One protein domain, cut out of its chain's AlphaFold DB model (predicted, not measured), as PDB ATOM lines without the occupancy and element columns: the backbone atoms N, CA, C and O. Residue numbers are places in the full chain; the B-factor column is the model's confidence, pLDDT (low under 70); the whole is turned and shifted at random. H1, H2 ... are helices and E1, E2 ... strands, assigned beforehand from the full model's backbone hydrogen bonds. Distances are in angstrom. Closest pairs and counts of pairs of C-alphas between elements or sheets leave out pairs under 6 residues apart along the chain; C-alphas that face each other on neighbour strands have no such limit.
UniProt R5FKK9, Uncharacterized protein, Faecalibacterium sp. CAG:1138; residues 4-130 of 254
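This is residues 4 to 130 of the 254 residues of an uncharacterized protein of Faecalibacterium sp. CAG:1138 (UniProt R5FKK9). A strongly twisted sheet of six strands and a smaller sheet of three, E1, E4 and E7, make a sandwich, two sheets partly face to face. The sheets draw together on both sides, E1 by E2 and E7 by E5, somewhat like a flattened barrel; E6 lies beyond E5, and the short helix H1 only grazes the large sheet. The printed part has 127 residues with one named helix and nine named strands, in the order H1, then E1 to E9. The large sheet runs E2, E3, E9, E8, E5, E6 and is mixed; the small one runs E1, E4, E7 and is antiparallel. The class is mostly strand, though under half of the residues are in named elements; the whole is compact, with a radius of gyration of the C-alphas of 14.1 A and spans of 44 by 34 by 28 A.

In the large sheet, E2 is residues 38 to 41, E3 46 to 50, E9 120 to 127, E8 107 to 112, E5 74 to 81 and E6 84 to 87. E9 measures 22.7 A, E5 19.9 A and E8 16.2 A from first to last C-alpha. E9 ends at C-alpha 127, (3.115, 37.903, 86.799). In the small sheet, E1 is residues 22 to 25, E4 59 to 65, 19.1 A long, and E7 94 to 100, 19.2 A long. H1, residues 4 to 10, begins at C-alpha 4, (12.408, 59.803, 68.741).

E9 has staggered pairing: residues 120 to 123 pair with E8, antiparallel, with N 110 and O 120 2.8 A apart; residues 123 to 127 pair with E3, parallel, with N 47 and O 123 2.8 A apart. E2 and E3 form a hairpin, with N 39 and O 48 2.9 A apart. E8 and E5 are antiparallel, with N 109 and O 78 2.8 A apart. E5 and E6 form a hairpin, with N 79 and O 86 2.9 A apart. In the small sheet, E4 is antiparallel to E7, with N 62 and O 97 2.8 A apart, and to E1, with N 61 and O 24 2.8 A apart. The facing parts of the two sheets are 9.3 A centre to centre, and their strands stand at 17 degrees. The closest C-alphas of E1 and E2 are those of Cys 23 and Gly 38, 5.3 A apart; those of E5 and E7, Ala 79 and Ile 97, are 7.3 A apart. H1 grazes the large sheet with residues 5 to 9, and every O i to N i+4 pair in it is within hydrogen-bond range.

The C-alphas of Asn 114 and Asp 130, the two farthest apart, are 44.8 A apart. The printed part has no cut. The links H1 to E1 and E1 to E2 are long. The mean pLDDT of the printed part is 90.9; residues 30 to 35 are under 70.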
ATOM      1  N   TYR A   4      11.498  58.997  67.920       90.31
ATOM      2  CA  TYR A   4      12.408  59.803  68.741       90.31
ATOM      3  C   TYR A   4      12.511  59.224  70.149       90.31
ATOM      4  O   TYR A   4      13.619  58.985  70.625       90.31
ATOM      5  N   GLN A   5      11.369  58.881  70.752       92.69
ATOM      6  CA  GLN A   5      11.298  58.134  72.009       92.69
ATOM      7  C   GLN A   5      12.127  56.852  71.908       92.69
ATOM      8  O   GLN A   5      13.017  56.612  72.720       92.69
ATOM      9  N   LYS A   6      11.905  56.063  70.847       91.19
ATOM     10  CA  LYS A   6      12.649  54.824  70.599       91.19
ATOM     11  C   LYS A   6      14.148  55.059  70.472       91.19
ATOM     12  O   LYS A   6      14.923  54.264  70.991       91.19
ATOM     13  N   TYR A   7      14.560  56.113  69.770       90.31
ATOM     14  CA  TYR A   7      15.974  56.440  69.617       90.31
ATOM     15  C   TYR A   7      16.629  56.738  70.970       90.31
ATOM     16  O   TYR A   7      17.652  56.135  71.275       90.31
ATOM     17  N   ILE A   8      16.007  57.588  71.793       90.50
ATOM     18  CA  ILE A   8      16.514  57.968  73.120       90.50
ATOM     19  C   ILE A   8      16.543  56.760  74.063       90.50
ATOM     20  O   ILE A   8      17.561  56.467  74.676       90.50
ATOM     21  N   LEU A   9      15.446  56.011  74.161       90.88
ATOM     22  CA  LEU A   9      15.351  54.867  75.072       90.88
ATOM     23  C   LEU A   9      16.318  53.740  74.671       90.88
ATOM     24  O   LEU A   9      16.864  53.058  75.535       90.88
ATOM     25  N   ASN A  10      16.615  53.591  73.375       88.81
ATOM     26  CA  ASN A  10      17.629  52.650  72.901       88.81
ATOM     27  C   ASN A  10      19.058  53.017  73.331       88.81
ATOM     28  O   ASN A  10      19.889  52.114  73.401       88.81
ATOM     29  N   THR A  11      19.373  54.287  73.628       87.69
ATOM     30  CA  THR A  11      20.727  54.652  74.093       87.69
ATOM     31  C   THR A  11      21.016  54.169  75.511       87.69
ATOM     32  O   THR A  11      22.175  54.123  75.908       87.69
ATOM     33  N   ILE A  12      19.973  53.819  76.267       87.75
ATOM     34  CA  ILE A  12      20.051  53.268  77.628       87.75
ATOM     35  C   ILE A  12      19.451  51.859  77.718       87.75
ATOM     36  O   ILE A  12      19.179  51.368  78.811       87.75
ATOM     37  N   ALA A  13      19.197  51.213  76.577       85.50
ATOM     38  CA  ALA A  13      18.559  49.910  76.567       85.50
ATOM     39  C   ALA A  13      19.489  48.811  77.109       85.50
ATOM     40  O   ALA A  13      20.668  48.742  76.772       85.50
ATOM     41  N   ASN A  14      18.916  47.898  77.885       83.69
ATOM     42  CA  ASN A  14      19.563  46.783  78.556       83.69
ATOM     43  C   ASN A  14      18.896  45.456  78.152       83.69
ATOM     44  O   ASN A  14      18.262  44.763  78.949       83.69
ATOM     45  N   GLY A  15      18.975  45.118  76.863       84.00
ATOM     46  CA  GLY A  15      18.436  43.861  76.337       84.00
ATOM     47  C   GLY A  15      16.929  43.704  76.572       84.00
ATOM     48  O   GLY A  15      16.134  44.549  76.157       84.00
ATOM     49  N   SER A  16      16.524  42.605  77.217       84.12
ATOM     50  CA  SER A  16      15.119  42.337  77.564       84.12
ATOM     51  C   SER A  16      14.576  43.254  78.659       84.12
ATOM     52  O   SER A  16      13.360  43.357  78.798       84.12
ATOM     53  N   ASN A  17      15.446  43.955  79.392       86.81
ATOM     54  CA  ASN A  17      15.060  44.821  80.506       86.81
ATOM     55  C   ASN A  17      14.644  46.218  80.094       86.81
ATOM     56  O   ASN A  17      14.442  47.075  80.951       86.81
ATOM     57  N   PHE A  18      14.499  46.457  78.791       91.62
ATOM     58  CA  PHE A  18      14.197  47.781  78.281       91.62
ATOM     59  C   PHE A  18      15.217  48.784  78.817       91.62
ATOM     60  O   PHE A  18      16.382  48.604  78.517       91.62
ATOM     61  N   VAL A  19      14.844  49.787  79.608       92.50
ATOM     62  CA  VAL A  19      15.783  50.791  80.143       92.50
ATOM     63  C   VAL A  19      16.284  50.488  81.556       92.50
ATOM     64  O   VAL A  19      17.032  51.276  82.130       92.50
ATOM     65  N   PHE A  20      15.862  49.367  82.146       92.88
ATOM     66  CA  PHE A  20      16.208  49.029  83.519       92.88
ATOM     67  C   PHE A  20      17.550  48.297  83.578       92.88
ATOM     68  O   PHE A  20      17.729  47.231  82.986       92.88
ATOM     69  N   SER A  21      18.506  48.841  84.329       89.31
ATOM     70  CA  SER A  21      19.750  48.147  84.667       89.31
ATOM     71  C   SER A  21      19.497  46.979  85.624       89.31
ATOM     72  O   SER A  21      20.233  45.996  85.594       89.31
ATOM     73  N   CYS A  22      18.430  47.056  86.425       89.25
ATOM     74  CA  CYS A  22      18.037  46.028  87.379       89.25
ATOM     75  C   CYS A  22      16.510  45.944  87.521       89.25
ATOM     76  O   CYS A  22      15.830  46.971  87.543       89.25
ATOM     77  N   CYS A  23      15.996  44.721  87.647       92.44
ATOM     78  CA  CYS A  23      14.647  44.414  88.113       92.44
ATOM     79  C   CYS A  23      14.730  43.169  89.004       92.44
ATOM     80  O   CYS A  23      14.836  42.056  88.491       92.44
ATOM     81  N   CYS A  24      14.746  43.349  90.324       92.44
ATOM     82  CA  CYS A  24      14.897  42.249  91.282       92.44
ATOM     83  C   CYS A  24      14.200  42.563  92.615       92.44
ATOM     84  O   CYS A  24      13.875  43.729  92.863       92.44
ATOM     85  N   PRO A  25      13.969  41.559  93.478       93.56
ATOM     86  CA  PRO A  25      13.554  41.789  94.858       93.56
ATOM     87  C   PRO A  25      14.499  42.751  95.592       93.56
ATOM     88  O   PRO A  25      15.715  42.661  95.434       93.56
ATOM     89  N   ILE A  26      13.961  43.662  96.412       91.88
ATOM     90  CA  ILE A  26      14.762  44.697  97.105       91.88
ATOM     91  C   ILE A  26      15.874  44.092  97.980       91.88
ATOM     92  O   ILE A  26      16.955  44.663  98.104       91.88
ATOM     93  N   ASP A  27      15.636  42.932  98.590       86.19
ATOM     94  CA  ASP A  27      16.617  42.239  99.431       86.19
ATOM     95  C   ASP A  27      17.775  41.617  98.631       86.19
ATOM     96  O   ASP A  27      18.824  41.319  99.199       86.19
ATOM     97  N   LEU A  28      17.617  41.478  97.311       84.06
ATOM     98  CA  LEU A  28      18.640  40.996  96.378       84.06
ATOM     99  C   LEU A  28      19.343  42.139  95.623       84.06
ATOM    100  O   LEU A  28      20.186  41.889  94.764       84.06
ATOM    101  N   GLU A  29      19.054  43.400  95.969       77.31
ATOM    102  CA  GLU A  29      19.526  44.585  95.240       77.31
ATOM    103  C   GLU A  29      21.066  44.740  95.219       77.31
ATOM    104  O   GLU A  29      21.577  45.485  94.383       77.31
ATOM    105  N   LYS A  30      21.846  44.019  96.053       65.12
ATOM    106  CA  LYS A  30      23.327  43.943  95.958       65.12
ATOM    107  C   LYS A  30      23.942  42.638  96.502       65.12
ATOM    108  O   LYS A  30      24.096  42.503  97.710       65.12
ATOM    109  N   ALA A  31      24.416  41.771  95.599       42.78
ATOM    110  CA  ALA A  31      25.764  41.159  95.534       42.78
ATOM    111  C   ALA A  31      25.758  39.986  94.529       42.78
ATOM    112  O   ALA A  31      25.421  38.862  94.878       42.78
ATOM    113  N   GLY A  32      26.149  40.247  93.275       49.25
ATOM    114  CA  GLY A  32      26.436  39.203  92.275       49.25
ATOM    115  C   GLY A  32      25.233  38.447  91.698       49.25
ATOM    116  O   GLY A  32      25.438  37.549  90.885       49.25
ATOM    117  N   ASP A  33      24.007  38.798  92.088       54.75
ATOM    118  CA  ASP A  33      22.818  38.071  91.660       54.75
ATOM    119  C   ASP A  33      22.363  38.503  90.256       54.75
ATOM    120  O   ASP A  33      22.118  39.675  89.973       54.75
ATOM    121  N   SER A  34      22.286  37.522  89.358       57.28
ATOM    122  CA  SER A  34      21.841  37.677  87.967       57.28
ATOM    123  C   SER A  34      20.319  37.629  87.816       57.28
ATOM    124  O   SER A  34      19.815  37.633  86.691       57.28
ATOM    125  N   THR A  35      19.591  37.549  88.936       66.50
ATOM    126  CA  THR A  35      18.143  37.358  88.958       66.50
ATOM    127  C   THR A  35      17.426  38.576  88.386       66.50
ATOM    128  O   THR A  35      17.107  39.551  89.065       66.50
ATOM    129  N   ASN A  36      17.174  38.498  87.087       83.06
ATOM    130  CA  ASN A  36      16.402  39.461  86.345       83.06
ATOM    131  C   ASN A  36      14.934  39.030  86.293       83.06
ATOM    132  O   ASN A  36      14.578  38.082  85.598       83.06
ATOM    133  N   CYS A  37      14.090  39.758  87.013       92.50
ATOM    134  CA  CYS A  37      12.659  39.496  87.135       92.50
ATOM    135  C   CYS A  37      11.818  40.324  86.158       92.50
ATOM    136  O   CYS A  37      10.595  40.324  86.252       92.50
ATOM    137  N   GLY A  38      12.455  41.065  85.251       92.88
ATOM    138  CA  GLY A  38      11.789  41.979  84.336       92.88
ATOM    139  C   GLY A  38      11.931  41.566  82.876       92.88
ATOM    140  O   GLY A  38      12.989  41.111  82.442       92.88
ATOM    141  N   ALA A  39      10.876  41.765  82.091       95.06
ATOM    142  CA  ALA A  39      10.929  41.597  80.645       95.06
ATOM    143  C   ALA A  39       9.992  42.571  79.929       95.06
ATOM    144  O   ALA A  39       8.810  42.681  80.249       95.06
ATOM    145  N   PHE A  40      10.511  43.251  78.912       95.19
ATOM    146  CA  PHE A  40       9.719  44.127  78.060       95.19
ATOM    147  C   PHE A  40       9.062  43.368  76.912       95.19
ATOM    148  O   PHE A  40       9.739  42.779  76.063       95.19
ATOM    149  N   ASP A  41       7.736  43.448  76.846       94.31
ATOM    150  CA  ASP A  41       6.943  42.919  75.749       94.31
ATOM    151  C   ASP A  41       6.616  44.028  74.741       94.31
ATOM    152  O   ASP A  41       5.792  44.920  74.955       94.31
ATOM    153  N   LYS A  42       7.262  43.933  73.575       90.94
ATOM    154  CA  LYS A  42       7.084  44.865  72.454       90.94
ATOM    155  C   LYS A  42       5.675  44.837  71.858       90.94
ATOM    156  O   LYS A  42       5.307  45.795  71.186       90.94
ATOM    157  N   LYS A  43       4.922  43.741  72.014       91.94
ATOM    158  CA  LYS A  43       3.571  43.604  71.448       91.94
ATOM    159  C   LYS A  43       2.548  44.376  72.272       91.94
ATOM    160  O   LYS A  43       1.659  44.999  71.700       91.94
ATOM    161  N   THR A  44       2.677  44.327  73.593       92.62
ATOM    162  CA  THR A  44       1.766  44.983  74.541       92.62
ATOM    163  C   THR A  44       2.249  46.366  74.980       92.62
ATOM    164  O   THR A  44       1.473  47.094  75.602       92.62
ATOM    165  N   ASP A  45       3.490  46.735  74.633       93.69
ATOM    166  CA  ASP A  45       4.171  47.956  75.093       93.69
ATOM    167  C   ASP A  45       4.168  48.025  76.634       93.69
ATOM    168  O   ASP A  45       3.828  49.043  77.243       93.69
ATOM    169  N   SER A  46       4.474  46.883  77.267       95.88
ATOM    170  CA  SER A  46       4.477  46.716  78.722       95.88
ATOM    171  C   SER A  46       5.780  46.116  79.229       95.88
ATOM    172  O   SER A  46       6.422  45.297  78.571       95.88
ATOM    173  N   PHE A  47       6.157  46.514  80.435       97.06
ATOM    174  CA  PHE A  47       7.201  45.870  81.203       97.06
ATOM    175  C   PHE A  47       6.566  44.921  82.214       97.06
ATOM    176  O   PHE A  47       5.795  45.340  83.078       97.06
ATOM    177  N   ASN A  48       6.867  43.638  82.066       97.25
ATOM    178  CA  ASN A  48       6.314  42.571  82.880       97.25
ATOM    179  C   ASN A  48       7.303  42.254  84.005       97.25
ATOM    180  O   ASN A  48       8.462  41.942  83.732       97.25
ATOM    181  N   ILE A  49       6.837  42.338  85.247       96.88
ATOM    182  CA  ILE A  49       7.579  41.981  86.455       96.88
ATOM    183  C   ILE A  49       7.080  40.611  86.907       96.88
ATOM    184  O   ILE A  49       5.904  40.452  87.239       96.88
ATOM    185  N   THR A  50       7.967  39.625  86.921       96.00
ATOM    186  CA  THR A  50       7.673  38.257  87.344       96.00
ATOM    187  C   THR A  50       8.084  38.069  88.794       96.00
ATOM    188  O   THR A  50       9.234  38.319  89.159       96.00
ATOM    189  N   GLN A  51       7.148  37.633  89.630       95.19
ATOM    190  CA  GLN A  51       7.445  37.291  91.011       95.19
ATOM    191  C   GLN A  51       8.348  36.054  91.048       95.19
ATOM    192  O   GLN A  51       8.195  35.145  90.235       95.19
ATOM    193  N   VAL A  52       9.289  36.009  91.985       93.19
ATOM    194  CA  VAL A  52      10.100  34.811  92.219       93.19
ATOM    195  C   VAL A  52       9.281  33.781  92.994       93.19
ATOM    196  O   VAL A  52       8.284  34.134  93.623       93.19
ATOM    197  N   ASP A  53       9.728  32.524  92.985       91.19
ATOM    198  CA  ASP A  53       9.038  31.406  93.646       91.19
ATOM    199  C   ASP A  53       8.693  31.688  95.116       91.19
ATOM    200  O   ASP A  53       7.649  31.260  95.602       91.19
ATOM    201  N   ASP A  54       9.559  32.415  95.831       90.06
ATOM    202  CA  ASP A  54       9.263  32.895  97.177       90.06
ATOM    203  C   ASP A  54       8.232  34.031  97.139       90.06
ATOM    204  O   ASP A  54       8.565  35.215  97.043       90.06
ATOM    205  N   ILE A  55       6.959  33.652  97.271       91.25
ATOM    206  CA  ILE A  55       5.807  34.561  97.224       91.25
ATOM    207  C   ILE A  55       5.800  35.616  98.342       91.25
ATOM    208  O   ILE A  55       5.014  36.567  98.285       91.25
ATOM    209  N   THR A  56       6.642  35.465  99.373       91.56
ATOM    210  CA  THR A  56       6.791  36.470 100.436       91.56
ATOM    211  C   THR A  56       7.563  37.699  99.953       91.56
ATOM    212  O   THR A  56       7.392  38.793 100.498       91.56
ATOM    213  N   LYS A  57       8.343  37.558  98.873       92.75
ATOM    214  CA  LYS A  57       9.022  38.664  98.200       92.75
ATOM    215  C   LYS A  57       8.036  39.399  97.304       92.75
ATOM    216  O   LYS A  57       7.653  38.936  96.232       92.75
ATOM    217  N   LYS A  58       7.605  40.564  97.777       95.44
ATOM    218  CA  LYS A  58       6.562  41.372  97.130       95.44
ATOM    219  C   LYS A  58       7.066  42.681  96.553       95.44
ATOM    220  O   LYS A  58       6.392  43.266  95.716       95.44
ATOM    221  N   GLN A  59       8.235  43.143  96.981       96.19
ATOM    222  CA  GLN A  59       8.776  44.433  96.577       96.19
ATOM    223  C   GLN A  59       9.995  44.264  95.686       96.19
ATOM    224  O   GLN A  59      10.956  43.586  96.047       96.19
ATOM    225  N   TYR A  60       9.945  44.925  94.537       95.19
ATOM    226  CA  TYR A  60      10.934  44.848  93.479       95.19
ATOM    227  C   TYR A  60      11.494  46.235  93.196       95.19
ATOM    228  O   TYR A  60      10.745  47.199  93.022       95.19
ATOM    229  N   ALA A  61      12.817  46.328  93.130       94.25
ATOM    230  CA  ALA A  61      13.516  47.520  92.689       94.25
ATOM    231  C   ALA A  61      13.665  47.486  91.166       94.25
ATOM    232  O   ALA A  61      14.242  46.552  90.611       94.25
ATOM    233  N   LEU A  62      13.167  48.527  90.498       94.62
ATOM    234  CA  LEU A  62      13.470  48.832  89.108       94.62
ATOM    235  C   LEU A  62      14.456  49.997  89.098       94.62
ATOM    236  O   LEU A  62      14.131  51.095  89.560       94.62
ATOM    237  N   ILE A  63      15.660  49.754  88.590       93.12
ATOM    238  CA  ILE A  63      16.732  50.752  88.565       93.12
ATOM    239  C   ILE A  63      16.985  51.157  87.124       93.12
ATOM    240  O   ILE A  63      17.180  50.303  86.265       93.12
ATOM    241  N   ILE A  64      17.001  52.460  86.866       93.19
ATOM    242  CA  ILE A  64      17.464  53.035  85.603       93.19
ATOM    243  C   ILE A  64      18.800  53.697  85.896       93.19
ATOM    244  O   ILE A  64      18.858  54.642  86.685       93.19
ATOM    245  N   ASP A  65      19.863  53.197  85.272       90.50
ATOM    246  CA  ASP A  65      21.211  53.721  85.452       90.50
ATOM    247  C   ASP A  65      21.633  54.592  84.261       90.50
ATOM    248  O   ASP A  65      21.671  54.143  83.118       90.50
ATOM    249  N   ILE A  66      21.957  55.854  84.546       90.00
ATOM    250  CA  ILE A  66      22.356  56.877  83.571       90.00
ATOM    251  C   ILE A  66      23.896  57.023  83.526       90.00
ATOM    252  O   ILE A  66      24.429  57.829  82.763       90.00
ATOM    253  N   ASN A  67      24.655  56.217  84.283       83.12
ATOM    254  CA  ASN A  67      26.123  56.261  84.366       83.12
ATOM    255  C   ASN A  67      26.828  56.099  83.015       83.12
ATOM    256  O   ASN A  67      27.899  56.674  82.816       83.12
ATOM    257  N   HIS A  68      26.234  55.347  82.088       77.56
ATOM    258  CA  HIS A  68      26.803  55.089  80.762       77.56
ATOM    259  C   HIS A  68      26.376  56.105  79.697       77.56
ATOM    260  O   HIS A  68      26.786  55.993  78.542       77.56
ATOM    261  N   THR A  69      25.592  57.117  80.074       78.50
ATOM    262  CA  THR A  69      25.188  58.197  79.169       78.50
ATOM    263  C   THR A  69      25.848  59.521  79.534       78.50
ATOM    264  O   THR A  69      25.956  59.853  80.716       78.50
ATOM    265  N   PRO A  70      26.280  60.312  78.536       78.50
ATOM    266  CA  PRO A  70      26.953  61.585  78.784       78.50
ATOM    267  C   PRO A  70      26.026  62.626  79.429       78.50
ATOM    268  O   PRO A  70      26.499  63.480  80.174       78.50
ATOM    269  N   VAL A  71      24.719  62.557  79.156       84.69
ATOM    270  CA  VAL A  71      23.698  63.478  79.671       84.69
ATOM    271  C   VAL A  71      22.424  62.691  79.979       84.69
ATOM    272  O   VAL A  71      22.054  61.807  79.209       84.69
ATOM    273  N   ASN A  72      21.751  63.033  81.080       90.50
ATOM    274  CA  ASN A  72      20.430  62.501  81.415       90.50
ATOM    275  C   ASN A  72      19.394  63.001  80.387       90.50
ATOM    276  O   ASN A  72      19.186  64.215  80.292       90.50
ATOM    277  N   PRO A  73      18.751  62.113  79.606       91.38
ATOM    278  CA  PRO A  73      17.782  62.532  78.597       91.38
ATOM    279  C   PRO A  73      16.415  62.906  79.192       91.38
ATOM    280  O   PRO A  73      15.564  63.434  78.476       91.38
ATOM    281  N   PHE A  74      16.191  62.614  80.475       94.50
ATOM    282  CA  PHE A  74      14.916  62.816  81.147       94.50
ATOM    283  C   PHE A  74      14.920  64.110  81.952       94.50
ATOM    284  O   PHE A  74      15.827  64.345  82.749       94.50
ATOM    285  N   GLU A  75      13.874  64.910  81.763       94.62
ATOM    286  CA  GLU A  75      13.567  66.042  82.635       94.62
ATOM    287  C   GLU A  75      13.071  65.521  83.984       94.62
ATOM    288  O   GLU A  75      13.522  65.970  85.033       94.62
ATOM    289  N   VAL A  76      12.183  64.524  83.943       95.62
ATOM    290  CA  VAL A  76      11.609  63.879  85.122       95.62
ATOM    291  C   VAL A  76      11.030  62.513  84.748       95.62
ATOM    292  O   VAL A  76      10.578  62.290  83.620       95.62
ATOM    293  N   ILE A  77      11.040  61.583  85.703       97.56
ATOM    294  CA  ILE A  77      10.344  60.298  85.606       97.56
ATOM    295  C   ILE A  77       9.270  60.255  86.687       97.56
ATOM    296  O   ILE A  77       9.528  60.622  87.831       97.56
ATOM    297  N   PHE A  78       8.079  59.777  86.338       98.19
ATOM    298  CA  PHE A  78       6.995  59.570  87.293       98.19
ATOM    299  C   PHE A  78       6.577  58.103  87.352       98.19
ATOM    300  O   PHE A  78       6.510  57.436  86.321       98.19
ATOM    301  N   ALA A  79       6.213  57.629  88.539       97.75
ATOM    302  CA  ALA A  79       5.496  56.375  88.731       97.75
ATOM    303  C   ALA A  79       4.014  56.673  88.991       97.75
ATOM    304  O   ALA A  79       3.693  57.552  89.795       97.75
ATOM    305  N   HIS A  80       3.115  55.969  88.307       98.00
ATOM    306  CA  HIS A  80       1.680  56.080  88.538       98.00
ATOM    307  C   HIS A  80       1.241  55.065  89.586       98.00
ATOM    308  O   HIS A  80       1.541  53.876  89.486       98.00
ATOM    309  N   LYS A  81       0.564  55.557  90.620       94.75
ATOM    310  CA  LYS A  81       0.066  54.764  91.739       94.75
ATOM    311  C   LYS A  81      -1.179  55.426  92.298       94.75
ATOM    312  O   LYS A  81      -1.176  56.636  92.504       94.75
ATOM    313  N   ASN A  82      -2.234  54.658  92.562       91.69
ATOM    314  CA  ASN A  82      -3.471  55.173  93.165       91.69
ATOM    315  C   ASN A  82      -4.029  56.425  92.450       91.69
ATOM    316  O   ASN A  82      -4.435  57.391  93.093       91.69
ATOM    317  N   ASN A  83      -4.034  56.414  91.109       90.88
ATOM    318  CA  ASN A  83      -4.447  57.529  90.241       90.88
ATOM    319  C   ASN A  83      -3.612  58.818  90.375       90.88
ATOM    320  O   ASN A  83      -4.075  59.903  90.018       90.88
ATOM    321  N   GLN A  84      -2.390  58.724  90.899       95.69
ATOM    322  CA  GLN A  84      -1.479  59.851  91.066       95.69
ATOM    323  C   GLN A  84      -0.118  59.559  90.440       95.69
ATOM    324  O   GLN A  84       0.406  58.451  90.530       95.69
ATOM    325  N   TRP A  85       0.471  60.583  89.823       97.56
ATOM    326  CA  TRP A  85       1.845  60.547  89.336       97.56
ATOM    327  C   TRP A  85       2.776  61.062  90.426       97.56
ATOM    328  O   TRP A  85       2.713  62.232  90.797       97.56
ATOM    329  N   MET A  86       3.640  60.188  90.928       97.19
ATOM    330  CA  MET A  86       4.665  60.524  91.911       97.19
ATOM    331  C   MET A  86       6.007  60.659  91.206       97.19
ATOM    332  O   MET A  86       6.399  59.772  90.447       97.19
ATOM    333  N   GLU A  87       6.700  61.766  91.440       97.62
ATOM    334  CA  GLU A  87       8.041  61.982  90.904       97.62
ATOM    335  C   GLU A  87       9.021  60.964  91.494       97.62
ATOM    336  O   GLU A  87       9.036  60.714  92.701       97.62
ATOM    337  N   VAL A  88       9.837  60.368  90.628       97.50
ATOM    338  CA  VAL A  88      10.888  59.429  91.007       97.50
ATOM    339  C   VAL A  88      12.181  60.222  91.203       97.50
ATOM    340  O   VAL A  88      12.689  60.786  90.230       97.50
ATOM    341  N   PRO A  89      12.755  60.253  92.419       95.94
ATOM    342  CA  PRO A  89      13.976  61.004  92.676       95.94
ATOM    343  C   PRO A  89      15.150  60.520  91.820       95.94
ATOM    344  O   PRO A  89      15.398  59.316  91.705       95.94
ATOM    345  N   PHE A  90      15.916  61.471  91.285       94.81
ATOM    346  CA  PHE A  90      17.186  61.207  90.616       94.81
ATOM    347  C   PHE A  90      18.343  61.375  91.604       94.81
ATOM    348  O   PHE A  90      18.702  62.493  91.976       94.81
ATOM    349  N   ILE A  91      18.931  60.265  92.051       92.44
ATOM    350  CA  ILE A  91      19.986  60.254  93.075       92.44
ATOM    351  C   ILE A  91      21.159  59.434  92.545       92.44
ATOM    352  O   ILE A  91      20.968  58.341  92.026       92.44
ATOM    353  N   ASN A  92      22.387  59.948  92.666       90.56
ATOM    354  CA  ASN A  92      23.611  59.248  92.243       90.56
ATOM    355  C   ASN A  92      23.558  58.706  90.800       90.56
ATOM    356  O   ASN A  92      23.999  57.591  90.536       90.56
ATOM    357  N   LYS A  93      23.023  59.507  89.868       90.94
ATOM    358  CA  LYS A  93      22.822  59.144  88.453       90.94
ATOM    359  C   LYS A  93      21.864  57.969  88.208       90.94
ATOM    360  O   LYS A  93      21.902  57.360  87.140       90.94
ATOM    361  N   GLN A  94      20.984  57.675  89.158       92.81
ATOM    362  CA  GLN A  94      20.016  56.594  89.047       92.81
ATOM    363  C   GLN A  94      18.607  57.070  89.389       92.81
ATOM    364  O   GLN A  94      18.413  57.935  90.247       92.81
ATOM    365  N   TYR A  95      17.626  56.460  88.732       95.12
ATOM    366  CA  TYR A  95      16.239  56.464  89.184       95.12
ATOM    367  C   TYR A  95      15.937  55.106  89.803       95.12
ATOM    368  O   TYR A  95      16.246  54.074  89.204       95.12
ATOM    369  N   ARG A  96      15.321  55.108  90.986       94.94
ATOM    370  CA  ARG A  96      14.942  53.888  91.703       94.94
ATOM    371  C   ARG A  96      13.443  53.881  91.946       94.94
ATOM    372  O   ARG A  96      12.925  54.714  92.686       94.94
ATOM    373  N   ILE A  97      12.762  52.925  91.330       95.94
ATOM    374  CA  ILE A  97      11.311  52.762  91.388       95.94
ATOM    375  C   ILE A  97      11.012  51.479  92.154       95.94
ATOM    376  O   ILE A  97      11.651  50.456  91.917       95.94
ATOM    377  N   ILE A  98      10.047  51.534  93.071       95.38
ATOM    378  CA  ILE A  98       9.585  50.359  93.806       95.38
ATOM    379  C   ILE A  98       8.260  49.890  93.228       95.38
ATOM    380  O   ILE A  98       7.263  50.605  93.299       95.38
ATOM    381  N   ALA A  99       8.268  48.682  92.675       96.06
ATOM    382  CA  ALA A  99       7.063  47.955  92.322       96.06
ATOM    383  C   ALA A  99       6.720  46.987  93.453       96.06
ATOM    384  O   ALA A  99       7.534  46.144  93.822       96.06
ATOM    385  N   ASP A 100       5.512  47.101  93.989       96.06
ATOM    386  CA  ASP A 100       4.995  46.220  95.034       96.06
ATOM    387  C   ASP A 100       3.850  45.373  94.460       96.06
ATOM    388  O   ASP A 100       3.011  45.900  93.732       96.06
ATOM    389  N   PHE A 101       3.832  44.067  94.728       95.50
ATOM    390  CA  PHE A 101       2.773  43.158  94.280       95.50
ATOM    391  C   PHE A 101       1.441  43.366  95.023       95.50
ATOM    392  O   PHE A 101       0.394  43.065  94.437       95.50
ATOM    393  N   ASP A 102       1.466  43.905  96.248       94.94
ATOM    394  CA  ASP A 102       0.281  44.273  97.037       94.94
ATOM    395  C   ASP A 102      -0.164  45.722  96.757       94.94
ATOM    396  O   ASP A 102      -1.360  46.009  96.738       94.94
ATOM    397  N   ASP A 103       0.785  46.633  96.514       94.56
ATOM    398  CA  ASP A 103       0.540  48.075  96.338       94.56
ATOM    399  C   ASP A 103       1.130  48.595  95.010       94.56
ATOM    400  O   ASP A 103       2.140  49.312  94.956       94.56
ATOM    401  N   ARG A 104       0.499  48.143  93.920       96.44
ATOM    402  CA  ARG A 104       1.022  48.180  92.547       96.44
ATOM    403  C   ARG A 104       1.117  49.581  91.958       96.44
ATOM    404  O   ARG A 104       0.216  50.406  92.102       96.44
ATOM    405  N   ILE A 105       2.182  49.787  91.190       97.56
ATOM    406  CA  ILE A 105       2.224  50.824  90.157       97.56
ATOM    407  C   ILE A 105       1.704  50.218  88.855       97.56
ATOM    408  O   ILE A 105       1.946  49.051  88.577       97.56
ATOM    409  N   ASP A 106       1.011  50.979  88.031       96.81
ATOM    410  CA  ASP A 106       0.456  50.511  86.750       96.81
ATOM    411  C   ASP A 106       1.177  51.123  85.540       96.81
ATOM    412  O   ASP A 106       1.109  50.575  84.435       96.81
ATOM    413  N   ALA A 107       1.907  52.228  85.728       97.75
ATOM    414  CA  ALA A 107       2.670  52.865  84.664       97.75
ATOM    415  C   ALA A 107       3.891  53.662  85.154       97.75
ATOM    416  O   ALA A 107       3.941  54.154  86.282       97.75
ATOM    417  N   ILE A 108       4.860  53.844  84.256       98.19
ATOM    418  CA  ILE A 108       6.000  54.755  84.413       98.19
ATOM    419  C   ILE A 108       5.976  55.747  83.252       98.19
ATOM    420  O   ILE A 108       5.916  55.344  82.090       98.19
ATOM    421  N   LYS A 109       6.033  57.044  83.552       98.06
ATOM    422  CA  LYS A 109       6.076  58.113  82.552       98.06
ATOM    423  C   LYS A 109       7.470  58.711  82.474       98.06
ATOM    424  O   LYS A 109       8.012  59.145  83.487       98.06
ATOM    425  N   PHE A 110       8.000  58.778  81.263       96.94
ATOM    426  CA  PHE A 110       9.273  59.395  80.925       96.94
ATOM    427  C   PHE A 110       9.007  60.730  80.232       96.94
ATOM    428  O   PHE A 110       8.482  60.740  79.117       96.94
ATOM    429  N   SER A 111       9.378  61.835  80.880       96.44
ATOM    430  CA  SER A 111       9.342  63.170  80.278       96.44
ATOM    431  C   SER A 111      10.744  63.572  79.836       96.44
ATOM    432  O   SER A 111      11.696  63.511  80.617       96.44
ATOM    433  N   PHE A 112      10.891  63.945  78.566       94.50
ATOM    434  CA  PHE A 112      12.195  64.180  77.944       94.50
ATOM    435  C   PHE A 112      12.605  65.655  78.004       94.50
ATOM    436  O   PHE A 112      11.802  66.545  77.723       94.50
ATOM    437  N   CYS A 113      13.885  65.908  78.296       92.50
ATOM    438  CA  CYS A 113      14.464  67.252  78.365       92.50
ATOM    439  C   CYS A 113      14.152  68.084  77.114       92.50
ATOM    440  O   CYS A 113      14.223  67.585  75.993       92.50
ATOM    441  N   ASN A 114      13.873  69.380  77.289       90.12
ATOM    442  CA  ASN A 114      13.631  70.340  76.201       90.12
ATOM    443  C   ASN A 114      12.521  69.932  75.212       90.12
ATOM    444  O   ASN A 114      12.487  70.456  74.098       90.12
ATOM    445  N   LYS A 115      11.633  68.997  75.587       88.44
ATOM    446  CA  LYS A 115      10.589  68.449  74.704       88.44
ATOM    447  C   LYS A 115      11.152  67.904  73.386       88.44
ATOM    448  O   LYS A 115      10.536  68.038  72.332       88.44
ATOM    449  N   ILE A 116      12.339  67.291  73.438       88.00
ATOM    450  CA  ILE A 116      12.965  66.635  72.274       88.00
ATOM    451  C   ILE A 116      12.120  65.475  71.718       88.00
ATOM    452  O   ILE A 116      12.308  65.078  70.569       88.00
ATOM    453  N   ALA A 117      11.212  64.939  72.533       92.75
ATOM    454  CA  ALA A 117      10.185  63.971  72.178       92.75
ATOM    455  C   ALA A 117       8.974  64.150  73.112       92.75
ATOM    456  O   ALA A 117       9.116  64.722  74.197       92.75
ATOM    457  N   ASP A 118       7.810  63.645  72.700       94.75
ATOM    458  CA  ASP A 118       6.620  63.587  73.556       94.75
ATOM    459  C   ASP A 118       6.834  62.615  74.728       94.75
ATOM    460  O   ASP A 118       7.636  61.680  74.628       94.75
ATOM    461  N   ASP A 119       6.084  62.797  75.819       96.00
ATOM    462  CA  ASP A 119       6.104  61.888  76.972       96.00
ATOM    463  C   ASP A 119       5.838  60.436  76.536       96.00
ATOM    464  O   ASP A 119       4.918  60.146  75.765       96.00
ATOM    465  N   TYR A 120       6.618  59.500  77.077       96.62
ATOM    466  CA  TYR A 120       6.384  58.069  76.888       96.62
ATOM    467  C   TYR A 120       5.832  57.451  78.173       96.62
ATOM    468  O   TYR A 120       6.420  57.612  79.241       96.62
ATOM    469  N   ILE A 121       4.711  56.735  78.072       97.12
ATOM    470  CA  ILE A 121       4.077  56.029  79.190       97.12
ATOM    471  C   ILE A 121       4.255  54.525  78.982       97.12
ATOM    472  O   ILE A 121       3.634  53.934  78.099       97.12
ATOM    473  N   LEU A 122       5.093  53.918  79.815       97.12
ATOM    474  CA  LEU A 122       5.334  52.482  79.870       97.12
ATOM    475  C   LEU A 122       4.335  51.828  80.824       97.12
ATOM    476  O   LEU A 122       4.279  52.202  81.994       97.12
ATOM    477  N   LYS A 123       3.584  50.830  80.355       97.50
ATOM    478  CA  LYS A 123       2.687  50.045  81.218       97.50
ATOM    479  C   LYS A 123       3.480  49.046  82.053       97.50
ATOM    480  O   LYS A 123       4.393  48.414  81.527       97.50
ATOM    481  N   ILE A 124       3.090  48.855  83.309       97.81
ATOM    482  CA  ILE A 124       3.663  47.844  84.201       97.81
ATOM    483  C   ILE A 124       2.652  46.720  84.397       97.81
ATOM    484  O   ILE A 124       1.496  46.959  84.738       97.81
ATOM    485  N   ALA A 125       3.087  45.488  84.156       97.31
ATOM    486  CA  ALA A 125       2.292  44.288  84.377       97.31
ATOM    487  C   ALA A 125       2.999  43.362  85.369       97.31
ATOM    488  O   ALA A 125       4.225  43.355  85.461       97.31
ATOM    489  N   TYR A 126       2.215  42.566  86.092       97.19
ATOM    490  CA  TYR A 126       2.697  41.677  87.144       97.19
ATOM    491  C   TYR A 126       2.325  40.241  86.808       97.19
ATOM    492  O   TYR A 126       1.174  39.959  86.473       97.19
ATOM    493  N   ILE A 127       3.296  39.345  86.926       96.25
ATOM    494  CA  ILE A 127       3.115  37.903  86.799       96.25
ATOM    495  C   ILE A 127       3.382  37.324  88.187       96.25
ATOM    496  O   ILE A 127       4.526  37.289  88.631       96.25
ATOM    497  N   GLU A 128       2.319  36.960  88.905       94.50
ATOM    498  CA  GLU A 128       2.427  36.327  90.225       94.50
ATOM    499  C   GLU A 128       3.016  34.920  90.103       94.50
ATOM    500  O   GLU A 128       2.766  34.215  89.123       94.50
ATOM    501  N   ALA A 129       3.788  34.520  91.112       93.56
ATOM    502  CA  ALA A 129       4.293  33.160  91.215       93.56
ATOM    503  C   ALA A 129       3.172  32.191  91.625       93.56
ATOM    504  O   ALA A 129       2.136  32.584  92.177       93.56
ATOM    505  N   ASP A 130       3.383  30.907  91.351       91.69
ATOM    506  CA  ASP A 130       2.421  29.859  91.670       91.69
ATOM    507  C   ASP A 130       2.411  29.576  93.184       91.69
ATOM    508  O   ASP A 130       3.324  28.969  93.753       91.69
TER     509      ASP A 130